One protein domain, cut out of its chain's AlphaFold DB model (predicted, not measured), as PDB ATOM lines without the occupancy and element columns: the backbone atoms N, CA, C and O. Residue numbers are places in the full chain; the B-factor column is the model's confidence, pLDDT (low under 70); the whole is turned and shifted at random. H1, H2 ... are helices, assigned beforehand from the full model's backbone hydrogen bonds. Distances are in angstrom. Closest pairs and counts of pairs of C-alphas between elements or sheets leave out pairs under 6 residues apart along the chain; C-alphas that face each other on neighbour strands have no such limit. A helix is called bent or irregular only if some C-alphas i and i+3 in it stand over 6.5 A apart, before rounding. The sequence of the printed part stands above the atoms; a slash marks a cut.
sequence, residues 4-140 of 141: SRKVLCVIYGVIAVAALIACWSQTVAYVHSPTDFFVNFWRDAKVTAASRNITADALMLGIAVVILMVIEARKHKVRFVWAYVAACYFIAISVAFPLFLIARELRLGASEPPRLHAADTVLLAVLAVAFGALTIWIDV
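AT A GLANCE: This is residues 4 to 140 of the 141 residues of an uncharacterized protein of Mycobacterium sp. 852002-51057_SCH5723018 (UniProt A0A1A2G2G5). Long helix H1 and the bent helix H4, folded back on itself into two arms, form the core, with the later part of H3 packing on the arms of H4 from the side away from H1. Short H2 crosses one end between H1 and H3, and H5 runs along H1 across a gap, loosely placed, with residues 116 to 127 sticking out. The printed part has 137 residues with five named helices, H1 to H5 in chain order, and no named strand: all helix, with mostly aligned packing. It is only just compact, close to loose, with a radius of gyration of the C-alphas of 16.7 A and spans of 47 by 34 by 23 A.

IN THESE COORDINATES: H1, residues 4 to 30, is 39.2 A long, from C-alpha 4 at (216.005, 130.559, 188.082) to C-alpha 30 at (189.742, 150.704, 167.045), with a kink of 37 degrees near residue 24. H2 is residues 34 to 44, 15.1 A. H3, residues 49 to 75, is 39.2 A long. H4, residues 81 to 105, was assigned as one helix by its hydrogen bonds but is bent: C-alphas 91 and 94 are 8.7 A apart. Its arms are H4a, residues 81 to 91, 14.8 A, and H4b, residues 94 to 105, 17.0 A. H5, residues 118 to 139, is 32.1 A long and ends with C-alpha 139 at (192.433, 152.071, 182.949).

HOW THE PARTS SIT: H1 touches H4b at a shallow tilt of 23 degrees, opposite ways; the closest C-alphas, of Ala 16 and Val 95, are 4.3 A apart. H4b touches H4a, opposite ways at 22 degrees, a shallow tilt, closest at the C-alphas of Cys 88 and Ala 96, 5.2 A. H3 and H4a form a helical hairpin at a shallow tilt of 19 degrees; H3 touches H4a with residues 62 to 73 alone, closest at the C-alphas of Ala 73 and Val 81, 6.3 A. H3 touches H4b with residues 65 to 73 alone, closest at the C-alphas of Ala 73 and Arg 104, 7.1 A. H1 and H3 are apart. With residue 30 alone H1 touches H2, about perpendicular at 87 degrees; the closest C-alphas, of Tyr 30 and Phe 37, are 4.8 A apart. H5 is close to H1 but not clearly touching, the same way at a shallow tilt of 14 degrees; the C-alphas of Ala 22 and Thr 135, their closest, are 7.1 A apart. In H3, H4a and H5 every O i to N i+4 pair is within hydrogen-bond range; in H1 20 of 23 are, in H2 5 of 7, in H4b 7 of 8.

THE WHOLE: The two C-alphas farthest apart, of Thr 35 and Ala 118, are 49.0 A apart. The printed part has no cut. H4 to H5 is a long link of 12 residues; the other links are tight. The mean pLDDT of the printed part is 86.7, and residues 109 to 114 are under 70.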
ATOM      1  N   SER A   4     216.005 129.095 188.257       79.75
ATOM      2  CA  SER A   4     216.005 130.559 188.082       79.75
ATOM      3  C   SER A   4     215.479 130.997 186.705       79.75
ATOM      4  O   SER A   4     214.695 131.936 186.600       79.75
ATOM      5  N   ARG A   5     215.796 130.256 185.640       81.19
ATOM      6  CA  ARG A   5     215.322 130.585 184.289       81.19
ATOM      7  C   ARG A   5     213.861 130.252 184.068       81.19
ATOM      8  O   ARG A   5     213.176 130.967 183.350       81.19
ATOM      9  N   LYS A   6     213.371 129.179 184.696       83.56
ATOM     10  CA  LYS A   6     211.934 128.878 184.684       83.56
ATOM     11  C   LYS A   6     211.161 130.031 185.318       83.56
ATOM     12  O   LYS A   6     210.156 130.445 184.758       83.56
ATOM     13  N   VAL A   7     211.673 130.576 186.423       86.19
ATOM     14  CA  VAL A   7     211.094 131.755 187.079       86.19
ATOM     15  C   VAL A   7     211.101 132.961 186.139       86.19
ATOM     16  O   VAL A   7     210.052 133.569 185.963       86.19
ATOM     17  N   LEU A   8     212.214 133.258 185.456       86.44
ATOM     18  CA  LEU A   8     212.258 134.342 184.462       86.44
ATOM     19  C   LEU A   8     211.244 134.144 183.329       86.44
ATOM     20  O   LEU A   8     210.514 135.072 183.000       86.44
ATOM     21  N   CYS A   9     211.144 132.935 182.768       88.19
ATOM     22  CA  CYS A   9     210.154 132.640 181.733       88.19
ATOM     23  C   CYS A   9     208.718 132.855 182.229       88.19
ATOM     24  O   CYS A   9     207.894 133.384 181.486       88.19
ATOM     25  N   VAL A  10     208.420 132.466 183.473       89.44
ATOM     26  CA  VAL A  10     207.107 132.700 184.094       89.44
ATOM     27  C   VAL A  10     206.861 134.193 184.283       89.44
ATOM     28  O   VAL A  10     205.805 134.668 183.887       89.44
ATOM     29  N   ILE A  11     207.832 134.946 184.811       90.00
ATOM     30  CA  ILE A  11     207.719 136.400 184.999       90.00
ATOM     31  C   ILE A  11     207.455 137.092 183.659       90.00
ATOM     32  O   ILE A  11     206.498 137.853 183.542       90.00
ATOM     33  N   TYR A  12     208.243 136.793 182.623       92.25
ATOM     34  CA  TYR A  12     208.023 137.347 181.286       92.25
ATOM     35  C   TYR A  12     206.666 136.944 180.704       92.25
ATOM     36  O   TYR A  12     206.026 137.757 180.044       92.25
ATOM     37  N   GLY A  13     206.205 135.719 180.971       90.94
ATOM     38  CA  GLY A  13     204.882 135.257 180.558       90.94
ATOM     39  C   GLY A  13     203.758 136.040 181.238       90.94
ATOM     40  O   GLY A  13     202.838 136.490 180.565       90.94
ATOM     41  N   VAL A  14     203.864 136.265 182.550       91.88
ATOM     42  CA  VAL A  14     202.904 137.073 183.317       91.88
ATOM     43  C   VAL A  14     202.886 138.515 182.814       91.88
ATOM     44  O   VAL A  14     201.806 139.047 182.574       91.88
ATOM     45  N   ILE A  15     204.056 139.123 182.580       91.25
ATOM     46  CA  ILE A  15     204.153 140.477 182.012       91.25
ATOM     47  C   ILE A  15     203.492 140.527 180.632       91.25
ATOM     48  O   ILE A  15     202.705 141.431 180.380       91.25
ATOM     49  N   ALA A  16     203.757 139.549 179.758       90.69
ATOM     50  CA  ALA A  16     203.152 139.500 178.427       90.69
ATOM     51  C   ALA A  16     201.622 139.418 178.491       90.69
ATOM     52  O   ALA A  16     200.943 140.113 177.743       90.69
ATOM     53  N   VAL A  17     201.073 138.592 179.386       90.94
ATOM     54  CA  VAL A  17     199.619 138.450 179.555       90.94
ATOM     55  C   VAL A  17     199.006 139.725 180.134       90.94
ATOM     56  O   VAL A  17     198.008 140.205 179.605       90.94
ATOM     57  N   ALA A  18     199.612 140.306 181.171       88.50
ATOM     58  CA  ALA A  18     199.130 141.547 181.773       88.50
ATOM     59  C   ALA A  18     199.164 142.714 180.773       88.50
ATOM     60  O   ALA A  18     198.176 143.427 180.623       88.50
ATOM     61  N   ALA A  19     200.266 142.858 180.030       87.81
ATOM     62  CA  ALA A  19     200.401 143.864 178.981       87.81
ATOM     63  C   ALA A  19     199.409 143.639 177.836       87.81
ATOM     64  O   ALA A  19     198.893 144.605 177.282       87.81
ATOM     65  N   LEU A  20     199.113 142.382 177.488       88.50
ATOM     66  CA  LEU A  20     198.114 142.078 176.469       88.50
ATOM     67  C   LEU A  20     196.744 142.575 176.919       88.50
ATOM     68  O   LEU A  20     196.101 143.289 176.161       88.50
ATOM     69  N   ILE A  21     196.336 142.258 178.150       87.06
ATOM     70  CA  ILE A  21     195.050 142.693 178.706       87.06
ATOM     71  C   ILE A  21     194.964 144.225 178.733       87.06
ATOM     72  O   ILE A  21     193.992 144.771 178.221       87.06
ATOM     73  N   ALA A  22     195.988 144.906 179.255       85.38
ATOM     74  CA  ALA A  22     195.997 146.365 179.390       85.38
ATOM     75  C   ALA A  22     196.053 147.107 178.041       85.38
ATOM     76  O   ALA A  22     195.339 148.077 177.822       85.38
ATOM     77  N   CYS A  23     196.881 146.660 177.090       85.44
ATOM     78  CA  CYS A  23     196.950 147.319 175.782       85.44
ATOM     79  C   CYS A  23     195.715 147.013 174.924       85.44
ATOM     80  O   CYS A  23     195.250 147.880 174.180       85.44
ATOM     81  N   TRP A  24     195.180 145.790 174.994       83.88
ATOM     82  CA  TRP A  24     194.044 145.396 174.162       83.88
ATOM     83  C   TRP A  24     192.695 145.845 174.707       83.88
ATOM     84  O   TRP A  24     191.812 146.093 173.889       83.88
ATOM     85  N   SER A  25     192.530 146.040 176.019       83.19
ATOM     86  CA  SER A  25     191.310 146.656 176.571       83.19
ATOM     87  C   SER A  25     191.021 148.013 175.916       83.19
ATOM     88  O   SER A  25     189.876 148.304 175.579       83.19
ATOM     89  N   GLN A  26     192.070 148.794 175.644       80.25
ATOM     90  CA  GLN A  26     191.981 150.100 174.988       80.25
ATOM     91  C   GLN A  26     191.936 149.986 173.455       80.25
ATOM     92  O   GLN A  26     191.199 150.705 172.781       80.25
ATOM     93  N   THR A  27     192.710 149.057 172.885       81.06
ATOM     94  CA  THR A  27     192.863 148.921 171.425       81.06
ATOM     95  C   THR A  27     191.609 148.360 170.748       81.06
ATOM     96  O   THR A  27     191.340 148.711 169.599       81.06
ATOM     97  N   VAL A  28     190.799 147.546 171.443       82.06
ATOM     98  CA  VAL A  28     189.546 146.967 170.908       82.06
ATOM     99  C   VAL A  28     188.583 148.035 170.370       82.06
ATOM    100  O   VAL A  28     187.884 147.773 169.391       82.06
ATOM    101  N   ALA A  29     188.612 149.260 170.906       81.56
ATOM    102  CA  ALA A  29     187.817 150.380 170.394       81.56
ATOM    103  C   ALA A  29     188.096 150.710 168.909       81.56
ATOM    104  O   ALA A  29     187.214 151.211 168.211       81.56
ATOM    105  N   TYR A  30     189.283 150.371 168.398       80.88
ATOM    106  CA  TYR A  30     189.742 150.704 167.045       80.88
ATOM    107  C   TYR A  30     189.712 149.518 166.068       80.88
ATOM    108  O   TYR A  30     190.103 149.667 164.915       80.88
ATOM    109  N   VAL A  31     189.253 148.332 166.488       81.62
ATOM    110  CA  VAL A  31     189.291 147.107 165.652       81.62
ATOM    111  C   VAL A  31     188.092 147.013 164.688       81.62
ATOM    112  O   VAL A  31     188.049 146.140 163.824       81.62
ATOM    113  N   HIS A  32     187.134 147.940 164.783       81.88
ATOM    114  CA  HIS A  32     185.917 147.969 163.963       81.88
ATOM    115  C   HIS A  32     186.192 148.101 162.457       81.88
ATOM    116  O   HIS A  32     185.448 147.551 161.644       81.88
ATOM    117  N   SER A  33     187.272 148.787 162.072       81.81
ATOM    118  CA  SER A  33     187.734 148.842 160.688       81.81
ATOM    119  C   SER A  33     189.262 148.974 160.613       81.81
ATOM    120  O   SER A  33     189.882 149.519 161.530       81.81
ATOM    121  N   PRO A  34     189.905 148.541 159.508       75.88
ATOM    122  CA  PRO A  34     191.333 148.783 159.304       75.88
ATOM    123  C   PRO A  34     191.685 150.274 159.378       75.88
ATOM    124  O   PRO A  34     192.742 150.645 159.875       75.88
ATOM    125  N   THR A  35     190.792 151.147 158.911       80.69
ATOM    126  CA  THR A  35     190.990 152.597 158.954       80.69
ATOM    127  C   THR A  35     190.989 153.121 160.388       80.69
ATOM    128  O   THR A  35     191.830 153.953 160.722       80.69
ATOM    129  N   ASP A  36     190.121 152.607 161.260       80.19
ATOM    130  CA  ASP A  36     190.103 152.999 162.672       80.19
ATOM    131  C   ASP A  36     191.407 152.614 163.377       80.19
ATOM    132  O   ASP A  36     192.007 153.437 164.072       80.19
ATOM    133  N   PHE A  37     191.910 151.408 163.108       77.50
ATOM    134  CA  PHE A  37     193.160 150.913 163.682       77.50
ATOM    135  C   PHE A  37     194.405 151.640 163.148       77.50
ATOM    136  O   PHE A  37     195.304 151.982 163.912       77.50
ATOM    137  N   PHE A  38     194.490 151.899 161.839       77.69
ATOM    138  CA  PHE A  38     195.691 152.494 161.234       77.69
ATOM    139  C   PHE A  38     195.679 154.023 161.174       77.69
ATOM    140  O   PHE A  38     196.744 154.628 161.047       77.69
ATOM    141  N   VAL A  39     194.515 154.667 161.249       83.06
ATOM    142  CA  VAL A  39     194.398 156.127 161.106       83.06
ATOM    143  C   VAL A  39     193.904 156.762 162.395       83.06
ATOM    144  O   VAL A  39     194.571 157.660 162.911       83.06
ATOM    145  N   ASN A  40     192.772 156.303 162.930       85.12
ATOM    146  CA  ASN A  40     192.156 156.956 164.087       85.12
ATOM    147  C   ASN A  40     192.962 156.718 165.369       85.12
ATOM    148  O   ASN A  40     193.265 157.686 166.059       85.12
ATOM    149  N   PHE A  41     193.475 155.503 165.592       84.12
ATOM    150  CA  PHE A  41     194.401 155.223 166.698       84.12
ATOM    151  C   PHE A  41     195.613 156.170 166.707       84.12
ATOM    152  O   PHE A  41     195.949 156.773 167.724       84.12
ATOM    153  N   TRP A  42     196.264 156.356 165.554       85.69
ATOM    154  CA  TRP A  42     197.445 157.220 165.444       85.69
ATOM    155  C   TRP A  42     197.118 158.708 165.518       85.69
ATOM    156  O   TRP A  42     197.979 159.509 165.904       85.69
ATOM    157  N   ARG A  43     195.904 159.097 165.117       87.69
ATOM    158  CA  ARG A  43     195.401 160.453 165.319       87.69
ATOM    159  C   ARG A  43     195.252 160.709 166.816       87.69
ATOM    160  O   ARG A  43     195.863 161.664 167.298       87.69
ATOM    161  N   ASP A  44     194.574 159.818 167.530       86.50
ATOM    162  CA  ASP A  44     194.274 159.948 168.959       86.50
ATOM    163  C   ASP A  44     195.538 159.858 169.826       86.50
ATOM    164  O   ASP A  44     195.750 160.690 170.712       86.50
ATOM    165  N   ALA A  45     196.482 158.985 169.460       85.06
ATOM    166  CA  ALA A  45     197.798 158.885 170.093       85.06
ATOM    167  C   ALA A  45     198.607 160.200 170.047       85.06
ATOM    168  O   ALA A  45     199.533 160.400 170.835       85.06
ATOM    169  N   LYS A  46     198.258 161.157 169.175       89.50
ATOM    170  CA  LYS A  46     198.986 162.427 169.008       89.50
ATOM    171  C   LYS A  46     198.148 163.678 169.284       89.50
ATOM    172  O   LYS A  46     198.596 164.771 168.914       89.50
ATOM    173  N   VAL A  47     196.975 163.554 169.905       92.88
ATOM    174  CA  VAL A  47     196.089 164.704 170.174       92.88
ATOM    175  C   VAL A  47     196.672 165.641 171.231       92.88
ATOM    176  O   VAL A  47     196.684 166.854 171.028       92.88
ATOM    177  N   THR A  48     197.191 165.106 172.337       93.00
ATOM    178  CA  THR A  48     197.689 165.915 173.460       93.00
ATOM    179  C   THR A  48     199.215 165.941 173.501       93.00
ATOM    180  O   THR A  48     199.892 165.091 172.920       93.00
ATOM    181  N   ALA A  49     199.790 166.912 174.214       90.69
ATOM    182  CA  ALA A  49     201.236 166.940 174.446       90.69
ATOM    183  C   ALA A  49     201.718 165.681 175.194       90.69
ATOM    184  O   ALA A  49     202.753 165.118 174.845       90.69
ATOM    185  N   ALA A  50     200.932 165.202 176.166       87.81
ATOM    186  CA  ALA A  50     201.233 163.992 176.925       87.81
ATOM    187  C   ALA A  50     201.215 162.736 176.039       87.81
ATOM    188  O   ALA A  50     202.174 161.966 176.052       87.81
ATOM    189  N   SER A  51     200.176 162.561 175.214       88.38
ATOM    190  CA  SER A  51     200.065 161.395 174.330       88.38
ATOM    191  C   SER A  51     201.166 161.387 173.264       88.38
ATOM    192  O   SER A  51     201.763 160.342 172.997       88.38
ATOM    193  N   ARG A  52     201.526 162.560 172.720       90.50
ATOM    194  CA  ARG A  52     202.669 162.708 171.802       90.50
ATOM    195  C   ARG A  52     203.991 162.322 172.454       90.50
ATOM    196  O   ARG A  52     204.779 161.630 171.815       90.50
ATOM    197  N   ASN A  53     204.227 162.762 173.690       92.75
ATOM    198  CA  ASN A  53     205.444 162.440 174.430       92.75
ATOM    199  C   ASN A  53     205.569 160.928 174.666       92.75
ATOM    200  O   ASN A  53     206.574 160.339 174.284       92.75
ATOM    201  N   ILE A  54     204.521 160.293 175.204       90.62
ATOM    202  CA  ILE A  54     204.504 158.842 175.466       90.62
ATOM    203  C   ILE A  54     204.645 158.043 174.163       90.62
ATOM    204  O   ILE A  54     205.387 157.067 174.111       90.62
ATOM    205  N   THR A  55     203.987 158.474 173.083       90.31
ATOM    206  CA  THR A  55     204.120 157.821 171.772       90.31
ATOM    207  C   THR A  55     205.551 157.922 171.240       90.31
ATOM    208  O   THR A  55     206.093 156.934 170.750       90.31
ATOM    209  N   ALA A  56     206.182 159.097 171.331       91.00
ATOM    210  CA  ALA A  56     207.565 159.282 170.896       91.00
ATOM    211  C   ALA A  56     208.540 158.433 171.727       91.00
ATOM    212  O   ALA A  56     209.403 157.772 171.150       91.00
ATOM    213  N   ASP A  57     208.360 158.402 173.048       91.81
ATOM    214  CA  ASP A  57     209.137 157.566 173.967       91.81
ATOM    215  C   ASP A  57     209.021 156.076 173.606       91.81
ATOM    216  O   ASP A  57     210.028 155.413 173.352       91.81
ATOM    217  N   ALA A  58     207.793 155.572 173.438       90.56
ATOM    218  CA  ALA A  58     207.539 154.186 173.055       90.56
ATOM    219  C   ALA A  58     208.157 153.817 171.693       90.56
ATOM    220  O   ALA A  58     208.693 152.718 171.533       90.56
ATOM    221  N   LEU A  59     208.123 154.727 170.711       92.06
ATOM    222  CA  LEU A  59     208.749 154.517 169.400       92.06
ATOM    223  C   LEU A  59     210.279 154.463 169.496       92.06
ATOM    224  O   LEU A  59     210.894 153.579 168.897       92.06
ATOM    225  N   MET A  60     210.898 155.370 170.258       94.12
ATOM    226  CA  MET A  60     212.353 155.389 170.456       94.12
ATOM    227  C   MET A  60     212.834 154.157 171.231       94.12
ATOM    228  O   MET A  60     213.786 153.494 170.804       94.12
ATOM    229  N   LEU A  61     212.128 153.783 172.304       94.38
ATOM    230  CA  LEU A  61     212.348 152.523 173.016       94.38
ATOM    231  C   LEU A  61     212.192 151.328 172.068       94.38
ATOM    232  O   LEU A  61     213.002 150.399 172.091       94.38
ATOM    233  N   GLY A  62     211.188 151.371 171.191       92.81
ATOM    234  CA  GLY A  62     210.930 150.331 170.207       92.81
ATOM    235  C   GLY A  62     212.081 150.079 169.250       92.81
ATOM    236  O   GLY A  62     212.410 148.920 168.993       92.81
ATOM    237  N   ILE A  63     212.758 151.130 168.796       93.25
ATOM    238  CA  ILE A  63     213.955 150.992 167.959       93.25
ATOM    239  C   ILE A  63     215.053 150.239 168.723       93.25
ATOM    240  O   ILE A  63     215.596 149.258 168.209       93.25
ATOM    241  N   ALA A  64     215.343 150.645 169.963       96.06
ATOM    242  CA  ALA A  64     216.361 149.993 170.788       96.06
ATOM    243  C   ALA A  64     216.027 148.513 171.056       96.06
ATOM    244  O   ALA A  64     216.891 147.638 170.926       96.06
ATOM    245  N   VAL A  65     214.760 148.217 171.358       95.56
ATOM    246  CA  VAL A  65     214.256 146.854 171.574       95.56
ATOM    247  C   VAL A  65     214.380 146.002 170.310       95.56
ATOM    248  O   VAL A  65     214.880 144.881 170.388       95.56
ATOM    249  N   VAL A  66     213.992 146.512 169.138       94.81
ATOM    250  CA  VAL A  66     214.107 145.772 167.869       94.81
ATOM    251  C   VAL A  66     215.569 145.466 167.544       94.81
ATOM    252  O   VAL A  66     215.880 144.333 167.166       94.81
ATOM    253  N   ILE A  67     216.477 146.428 167.738       95.50
ATOM    254  CA  ILE A  67     217.919 146.216 167.552       95.50
ATOM    255  C   ILE A  67     218.410 145.085 168.465       95.50
ATOM    256  O   ILE A  67     219.027 144.131 167.981       95.50
ATOM    257  N   LEU A  68     218.080 145.141 169.760       95.00
ATOM    258  CA  LEU A  68     218.428 144.096 170.725       95.00
ATOM    259  C   LEU A  68     217.874 142.730 170.300       95.00
ATOM    260  O   LEU A  68     218.606 141.739 170.298       95.00
ATOM    261  N   MET A  69     216.601 142.674 169.903       93.62
ATOM    262  CA  MET A  69     215.948 141.441 169.469       93.62
ATOM    263  C   MET A  69     216.651 140.826 168.264       93.62
ATOM    264  O   MET A  69     216.921 139.625 168.254       93.62
ATOM    265  N   VAL A  70     216.982 141.630 167.250       94.19
ATOM    266  CA  VAL A  70     217.682 141.152 166.052       94.19
ATOM    267  C   VAL A  70     219.071 140.630 166.411       94.19
ATOM    268  O   VAL A  70     219.399 139.505 166.026       94.19
ATOM    269  N   ILE A  71     219.860 141.383 167.181       94.25
ATOM    270  CA  ILE A  71     221.217 140.981 167.584       94.25
ATOM    271  C   ILE A  71     221.181 139.677 168.391       94.25
ATOM    272  O   ILE A  71     221.846 138.697 168.036       94.25
ATOM    273  N   GLU A  72     220.358 139.618 169.437       93.75
ATOM    274  CA  GLU A  72     220.275 138.448 170.314       93.75
ATOM    275  C   GLU A  72     219.663 137.237 169.598       93.75
ATOM    276  O   GLU A  72     220.076 136.100 169.842       93.75
ATOM    277  N   ALA A  73     218.746 137.446 168.647       91.81
ATOM    278  CA  ALA A  73     218.222 136.363 167.822       91.81
ATOM    279  C   ALA A  73     219.306 135.724 166.953       91.81
ATOM    280  O   ALA A  73     219.320 134.499 166.807       91.81
ATOM    281  N   ARG A  74     220.208 136.527 166.374       91.88
ATOM    282  CA  ARG A  74     221.337 136.015 165.581       91.88
ATOM    283  C   ARG A  74     222.344 135.286 166.468       91.88
ATOM    284  O   ARG A  74     222.769 134.190 166.110       91.88
ATOM    285  N   LYS A  75     222.639 135.830 167.651       89.31
ATOM    286  CA  LYS A  75     223.561 135.235 168.632       89.31
ATOM    287  C   LYS A  75     223.069 133.892 169.181       89.31
ATOM    288  O   LYS A  75     223.816 132.918 169.200       89.31
ATOM    289  N   HIS A  76     221.803 133.817 169.586       88.00
ATOM    290  CA  HIS A  76     221.215 132.634 170.227       88.00
ATOM    291  C   HIS A  76     220.404 131.752 169.265       88.00
ATOM    292  O   HIS A  76     219.710 130.830 169.697       88.00
ATOM    293  N   LYS A  77     220.487 132.013 167.953       87.69
ATOM    294  CA  LYS A  77     219.770 131.289 166.889       87.69
ATOM    295  C   LYS A  77     218.256 131.208 167.139       87.69
ATOM    296  O   LYS A  77     217.649 130.155 166.937       87.69
ATOM    297  N   VAL A  78     217.629 132.292 167.604       88.81
ATOM    298  CA  VAL A  78     216.164 132.379 167.747       88.81
ATOM    299  C   VAL A  78     215.533 132.468 166.355       88.81
ATOM    300  O   VAL A  78     215.842 133.367 165.574       88.81
ATOM    301  N   ARG A  79     214.640 131.525 166.031       84.25
ATOM    302  CA  ARG A  79     213.888 131.531 164.766       84.25
ATOM    303  C   ARG A  79     212.785 132.595 164.783       84.25
ATOM    304  O   ARG A  79     212.224 132.872 165.838       84.25
ATOM    305  N   PHE A  80     212.456 133.134 163.610       89.25
ATOM    306  CA  PHE A  80     211.334 134.059 163.395       89.25
ATOM    307  C   PHE A  80     211.399 135.392 164.162       89.25
ATOM    308  O   PHE A  80     210.360 135.930 164.524       89.25
ATOM    309  N   VAL A  81     212.586 135.979 164.370       90.94
ATOM    310  CA  VAL A  81     212.704 137.299 165.034       90.94
ATOM    311  C   VAL A  81     211.794 138.369 164.418       90.94
ATOM    312  O   VAL A  81     211.163 139.127 165.142       90.94
ATOM    313  N   TRP A  82     211.638 138.368 163.092       92.31
ATOM    314  CA  TRP A  82     210.769 139.306 162.383       92.31
ATOM    315  C   TRP A  82     209.279 139.129 162.694       92.31
ATOM    316  O   TRP A  82     208.546 140.108 162.635       92.31
ATOM    317  N   ALA A  83     208.832 137.931 163.087       91.69
ATOM    318  CA  ALA A  83     207.467 137.736 163.570       91.69
ATOM    319  C   ALA A  83     207.255 138.443 164.917       91.69
ATOM    320  O   ALA A  83     206.214 139.058 165.122       91.69
ATOM    321  N   TYR A  84     208.259 138.435 165.803       90.38
ATOM    322  CA  TYR A  84     208.205 139.216 167.042       90.38
ATOM    323  C   TYR A  84     208.251 140.721 166.761       90.38
ATOM    324  O   TYR A  84     207.509 141.468 167.381       90.38
ATOM    325  N   VAL A  85     209.070 141.171 165.804       90.81
ATOM    326  CA  VAL A  85     209.106 142.589 165.396       90.81
ATOM    327  C   VAL A  85     207.753 143.032 164.833       90.81
ATOM    328  O   VAL A  85     207.253 144.088 165.208       90.81
ATOM    329  N   ALA A  86     207.119 142.208 163.993       90.62
ATOM    330  CA  ALA A  86     205.762 142.467 163.523       90.62
ATOM    331  C   ALA A  86     204.765 142.504 164.695       90.62
ATOM    332  O   ALA A  86     203.952 143.420 164.782       90.62
ATOM    333  N   ALA A  87     204.868 141.572 165.647       88.38
ATOM    334  CA  ALA A  87     204.031 141.569 166.845       88.38
ATOM    335  C   ALA A  87     204.227 142.822 167.722       88.38
ATOM    336  O   ALA A  87     203.255 143.291 168.311       88.38
ATOM    337  N   CYS A  88     205.427 143.414 167.777       88.25
ATOM    338  CA  CYS A  88     205.636 144.693 168.467       88.25
ATOM    339  C   CYS A  88     204.772 145.812 167.869       88.25
ATOM    340  O   CYS A  88     204.311 146.673 168.612       88.25
ATOM    341  N   TYR A  89     204.559 145.788 166.549       82.00
ATOM    342  CA  TYR A  89     203.770 146.792 165.838       82.00
ATOM    343  C   TYR A  89     202.262 146.513 165.894       82.00
ATOM    344  O   TYR A  89     201.481 147.434 166.096       82.00
ATOM    345  N   PHE A  90     201.847 145.252 165.731       81.94
ATOM    346  CA  PHE A  90     200.426 144.893 165.617       81.94
ATOM    347  C   PHE A  90     199.749 144.506 166.934       81.94
ATOM    348  O   PHE A  90     198.529 144.574 167.019       81.94
ATOM    349  N   ILE A  91     200.506 144.048 167.934       83.44
ATOM    350  CA  ILE A  91     199.945 143.565 169.204       83.44
ATOM    351  C   ILE A  91     200.260 144.552 170.317       83.44
ATOM    352  O   ILE A  91     199.344 145.108 170.905       83.44
ATOM    353  N   ALA A  92     201.544 144.701 170.630       88.00
ATOM    354  CA  ALA A  92     202.116 145.671 171.558       88.00
ATOM    355  C   ALA A  92     203.575 145.283 171.792       88.00
ATOM    356  O   ALA A  92     203.898 144.104 171.986       88.00
ATOM    357  N   ILE A  93     204.459 146.274 171.870       87.56
ATOM    358  CA  ILE A  93     205.859 146.030 172.216       87.56
ATOM    359  C   ILE A  93     206.008 145.364 173.592       87.56
ATOM    360  O   ILE A  93     206.788 144.423 173.739       87.56
ATOM    361  N   SER A  94     205.183 145.770 174.559       88.56
ATOM    362  CA  SER A  94     205.152 145.241 175.927       88.56
ATOM    363  C   SER A  94     204.673 143.786 176.022       88.56
ATOM    364  O   SER A  94     204.831 143.167 177.067       88.56
ATOM    365  N   VAL A  95     204.132 143.217 174.939       90.31
ATOM    366  CA  VAL A  95     203.768 141.793 174.834       90.31
ATOM    367  C   VAL A  95     204.831 141.032 174.048       90.31
ATOM    368  O   VAL A  95     205.358 140.014 174.501       90.31
ATOM    369  N   ALA A  96     205.178 141.536 172.864       92.44
ATOM    370  CA  ALA A  96     206.083 140.858 171.945       92.44
ATOM    371  C   ALA A  96     207.516 140.756 172.489       92.44
ATOM    372  O   ALA A  96     208.175 139.729 172.293       92.44
ATOM    373  N   PHE A  97     207.991 141.780 173.204       93.50
ATOM    374  CA  PHE A  97     209.337 141.781 173.764       93.50
ATOM    375  C   PHE A  97     209.523 140.739 174.884       93.50
ATOM    376  O   PHE A  97     210.444 139.928 174.764       93.50
ATOM    377  N   PRO A  98     208.654 140.638 175.913       92.75
ATOM    378  CA  PRO A  98     208.747 139.547 176.886       92.75
ATOM    379  C   PRO A  98     208.653 138.151 176.256       92.75
ATOM    380  O   PRO A  98     209.419 137.261 176.627       92.75
ATOM    381  N   LEU A  99     207.793 137.948 175.250       92.12
ATOM    382  CA  LEU A  99     207.729 136.673 174.521       92.12
ATOM    383  C   LEU A  99     209.052 136.351 173.808       92.12
ATOM    384  O   LEU A  99     209.514 135.204 173.832       92.12
ATOM    385  N   PHE A 100     209.699 137.359 173.218       93.62
ATOM    386  CA  PHE A 100     211.039 137.207 172.658       93.62
ATOM    387  C   PHE A 100     212.071 136.841 173.735       93.62
ATOM    388  O   PHE A 100     212.895 135.951 173.506       93.62
ATOM    389  N   LEU A 101     212.016 137.471 174.914       92.06
ATOM    390  CA  LEU A 101     212.911 137.151 176.030       92.06
ATOM    391  C   LEU A 101     212.750 135.700 176.494       92.06
ATOM    392  O   LEU A 101     213.759 135.043 176.740       92.06
ATOM    393  N   ILE A 102     211.527 135.159 176.525       91.12
ATOM    394  CA  ILE A 102     211.293 133.730 176.788       91.12
ATOM    395  C   ILE A 102     211.978 132.882 175.712       91.12
ATOM    396  O   ILE A 102     212.772 131.998 176.029       91.12
ATOM    397  N   ALA A 103     211.724 133.159 174.429       89.50
ATOM    398  CA  ALA A 103     212.309 132.394 173.325       89.50
ATOM    399  C   ALA A 103     213.846 132.429 173.320       89.50
ATOM    400  O   ALA A 103     214.492 131.441 172.950       89.50
ATOM    401  N   ARG A 104     214.421 133.557 173.746       90.19
ATOM    402  CA  ARG A 104     215.850 133.743 173.984       90.19
ATOM    403  C   ARG A 104     216.326 132.901 175.168       90.19
ATOM    404  O   ARG A 104     217.254 132.113 175.001       90.19
ATOM    405  N   GLU A 105     215.679 133.000 176.326       88.56
ATOM    406  CA  GLU A 105     216.055 132.282 177.553       88.56
ATOM    407  C   GLU A 105     216.035 130.762 177.362       88.56
ATOM    408  O   GLU A 105     216.917 130.040 177.845       88.56
ATOM    409  N   LEU A 106     215.084 130.277 176.554       85.50
ATOM    410  CA  LEU A 106     214.993 128.868 176.188       85.50
ATOM    411  C   LEU A 106     216.232 128.363 175.419       85.50
ATOM    412  O   LEU A 106     216.530 127.169 175.451       85.50
ATOM    413  N   ARG A 107     216.965 129.261 174.747       85.44
ATOM    414  CA  ARG A 107     218.154 128.954 173.931       85.44
ATOM    415  C   ARG A 107     219.480 129.290 174.608       85.44
ATOM    416  O   ARG A 107     220.520 128.879 174.103       85.44
ATOM    417  N   LEU A 108     219.476 129.958 175.765       81.12
ATOM    418  CA  LEU A 108     220.695 130.340 176.497       81.12
ATOM    419  C   LEU A 108     221.465 129.154 177.138       81.12
ATOM    420  O   LEU A 108     222.397 129.365 177.920       81.12
ATOM    421  N   GLY A 109     221.108 127.899 176.842       69.88
ATOM    422  CA  GLY A 109     221.872 126.704 177.238       69.88
ATOM    423  C   GLY A 109     222.052 126.556 178.753       69.88
ATOM    424  O   GLY A 109     221.143 126.873 179.510       69.88
ATOM    425  N   ALA A 110     223.217 126.087 179.206       63.22
ATOM    426  CA  ALA A 110     223.562 125.938 180.627       63.22
ATOM    427  C   ALA A 110     224.342 127.136 181.207       63.22
ATOM    428  O   ALA A 110     224.967 126.999 182.252       63.22
ATOM    429  N   SER A 111     224.326 128.298 180.538       67.38
ATOM    430  CA  SER A 111     224.979 129.517 181.045       67.38
ATOM    431  C   SER A 111     224.527 129.835 182.475       67.38
ATOM    432  O   SER A 111     223.350 129.653 182.811       67.38
ATOM    433  N   GLU A 112     225.446 130.291 183.316       65.19
ATOM    434  CA  GLU A 112     225.165 130.513 184.732       65.19
ATOM    435  C   GLU A 112     224.006 131.513 184.907       65.19
ATOM    436  O   GLU A 112     223.963 132.529 184.202       65.19
ATOM    437  N   PRO A 113     223.006 131.212 185.759       66.25
ATOM    438  CA  PRO A 113     221.916 132.143 185.996       66.25
ATOM    439  C   PRO A 113     222.467 133.432 186.623       66.25
ATOM    440  O   PRO A 113     223.347 133.358 187.484       66.25
ATOM    441  N   PRO A 114     221.955 134.611 186.232       69.31
ATOM    442  CA  PRO A 114     222.364 135.863 186.854       69.31
ATOM    443  C   PRO A 114     222.094 135.807 188.365       69.31
ATOM    444  O   PRO A 114     220.995 135.460 188.803       69.31
ATOM    445  N   ARG A 115     223.117 136.122 189.166       76.19
ATOM    446  CA  ARG A 115     223.011 136.199 190.627       76.19
ATOM    447  C   ARG A 115     222.503 137.595 190.981       76.19
ATOM    448  O   ARG A 115     223.271 138.549 190.948       76.19
ATOM    449  N   LEU A 116     221.208 137.704 191.260       79.19
ATOM    450  CA  LEU A 116     220.590 138.941 191.742       79.19
ATOM    451  C   LEU A 116     220.892 139.121 193.228       79.19
ATOM    452  O   LEU A 116     220.793 138.164 194.004       79.19
ATOM    453  N   HIS A 117     221.236 140.342 193.629       85.50
ATOM    454  CA  HIS A 117     221.350 140.661 195.042       85.50
ATOM    455  C   HIS A 117     219.947 140.736 195.674       85.50
ATOM    456  O   HIS A 117     218.939 140.953 194.992       85.50
ATOM    457  N   ALA A 118     219.857 140.571 196.998       83.88
ATOM    458  CA  ALA A 118     218.572 140.662 197.701       83.88
ATOM    459  C   ALA A 118     217.913 142.039 197.488       83.88
ATOM    460  O   ALA A 118     216.707 142.122 197.273       83.88
ATOM    461  N   ALA A 119     218.726 143.100 197.459       88.12
ATOM    462  CA  ALA A 119     218.274 144.459 197.174       88.12
ATOM    463  C   ALA A 119     217.633 144.586 195.780       88.12
ATOM    464  O   ALA A 119     216.552 145.158 195.667       88.12
ATOM    465  N   ASP A 120     218.237 143.988 194.747       86.69
ATOM    466  CA  ASP A 120     217.702 144.018 193.379       86.69
ATOM    467  C   ASP A 120     216.335 143.337 193.315       86.69
ATOM    468  O   ASP A 120     215.407 143.836 192.686       86.69
ATOM    469  N   THR A 121     216.188 142.212 194.019       85.25
ATOM    470  CA  THR A 121     214.929 141.458 194.062       85.25
ATOM    471  C   THR A 121     213.814 142.279 194.708       85.25
ATOM    472  O   THR A 121     212.706 142.344 194.174       85.25
ATOM    473  N   VAL A 122     214.110 142.938 195.833       89.19
ATOM    474  CA  VAL A 122     213.145 143.802 196.527       89.19
ATOM    475  C   VAL A 122     212.765 144.992 195.650       89.19
ATOM    476  O   VAL A 122     211.579 145.273 195.487       89.19
ATOM    477  N   LEU A 123     213.746 145.658 195.038       90.94
ATOM    478  CA  LEU A 123     213.493 146.823 194.196       90.94
ATOM    479  C   LEU A 123     212.654 146.462 192.964       90.94
ATOM    480  O   LEU A 123     211.707 147.173 192.637       90.94
ATOM    481  N   LEU A 124     212.945 145.328 192.321       88.62
ATOM    482  CA  LEU A 124     212.157 144.825 191.195       88.62
ATOM    483  C   LEU A 124     210.720 144.488 191.604       88.62
ATOM    484  O   LEU A 124     209.796 144.807 190.860       88.62
ATOM    485  N   ALA A 125     210.516 143.881 192.777       87.38
ATOM    486  CA  ALA A 125     209.176 143.581 193.277       87.38
ATOM    487  C   ALA A 125     208.371 144.863 193.542       87.38
ATOM    488  O   ALA A 125     207.219 144.963 193.123       87.38
ATOM    489  N   VAL A 126     208.990 145.866 194.173       90.94
ATOM    490  CA  VAL A 126     208.360 147.174 194.416       90.94
ATOM    491  C   VAL A 126     208.003 147.860 193.098       90.94
ATOM    492  O   VAL A 126     206.875 148.324 192.942       90.94
ATOM    493  N   LEU A 127     208.922 147.879 192.128       89.62
ATOM    494  CA  LEU A 127     208.668 148.459 190.807       89.62
ATOM    495  C   LEU A 127     207.549 147.726 190.063       89.62
ATOM    496  O   LEU A 127     206.704 148.375 189.456       89.62
ATOM    497  N   ALA A 128     207.504 146.395 190.133       87.81
ATOM    498  CA  ALA A 128     206.446 145.612 189.503       87.81
ATOM    499  C   ALA A 128     205.065 145.942 190.091       87.81
ATOM    500  O   ALA A 128     204.110 146.127 189.339       87.81
ATOM    501  N   VAL A 129     204.965 146.068 191.420       88.56
ATOM    502  CA  VAL A 129     203.719 146.473 192.092       88.56
ATOM    503  C   VAL A 129     203.338 147.903 191.712       88.56
ATOM    504  O   VAL A 129     202.187 148.148 191.362       88.56
ATOM    505  N   ALA A 130     204.294 148.834 191.736       88.06
ATOM    506  CA  ALA A 130     204.046 150.233 191.402       88.06
ATOM    507  C   ALA A 130     203.578 150.402 189.948       88.06
ATOM    508  O   ALA A 130     202.573 151.066 189.702       88.06
ATOM    509  N   PHE A 131     204.256 149.766 188.989       86.38
ATOM    510  CA  PHE A 131     203.849 149.818 187.587       86.38
ATOM    511  C   PHE A 131     202.521 149.108 187.345       86.38
ATOM    512  O   PHE A 131     201.691 149.651 186.625       86.38
ATOM    513  N   GLY A 132     202.272 147.963 187.988       84.75
ATOM    514  CA  GLY A 132     200.974 147.293 187.909       84.75
ATOM    515  C   GLY A 132     199.832 148.172 188.428       84.75
ATOM    516  O   GLY A 132     198.800 148.289 187.773       84.75
ATOM    517  N   ALA A 133     200.036 148.849 189.561       85.62
ATOM    518  CA  ALA A 133     199.062 149.787 190.113       85.62
ATOM    519  C   ALA A 133     198.828 150.991 189.187       85.62
ATOM    520  O   ALA A 133     197.683 151.388 188.989       85.62
ATOM    521  N   LEU A 134     199.889 151.541 188.587       85.25
ATOM    522  CA  LEU A 134     199.780 152.626 187.609       85.25
ATOM    523  C   LEU A 134     199.023 152.192 186.350       85.25
ATOM    524  O   LEU A 134     198.193 152.954 185.868       85.25
ATOM    525  N   THR A 135     199.266 150.982 185.838       84.06
ATOM    526  CA  THR A 135     198.515 150.441 184.695       84.06
ATOM    527  C   THR A 135     197.027 150.348 185.013       84.06
ATOM    528  O   THR A 135     196.218 150.829 184.231       84.06
ATOM    529  N   ILE A 136     196.671 149.822 186.190       85.06
ATOM    530  CA  ILE A 136     195.269 149.758 186.626       85.06
ATOM    531  C   ILE A 136     194.681 151.164 186.746       85.06
ATOM    532  O   ILE A 136     193.582 151.398 186.269       85.06
ATOM    533  N   TRP A 137     195.403 152.103 187.360       86.38
ATOM    534  CA  TRP A 137     194.921 153.470 187.555       86.38
ATOM    535  C   TRP A 137     194.639 154.199 186.233       86.38
ATOM    536  O   TRP A 137     193.651 154.918 186.152       86.38
ATOM    537  N   ILE A 138     195.461 153.980 185.201       81.69
ATOM    538  CA  ILE A 138     195.249 154.551 183.858       81.69
ATOM    539  C   ILE A 138     193.982 153.985 183.193       81.69
ATOM    540  O   ILE A 138     193.349 154.685 182.408       81.69
ATOM    541  N   ASP A 139     193.613 152.740 183.505       75.00
ATOM    542  CA  ASP A 139     192.433 152.071 182.949       75.00
ATOM    543  C   ASP A 139     191.121 152.419 183.688       75.00
ATOM    544  O   ASP A 139     190.041 152.049 183.223       75.00
ATOM    545  N   VAL A 140     191.180 153.111 184.836       75.44
ATOM    546  CA  VAL A 140     189.987 153.541 185.588       75.44
ATOM    547  C   VAL A 140     189.447 154.859 184.997       75.44
ATOM    548  O   VAL A 140     190.230 155.796 184.842       75.44
TER     549      VAL A 140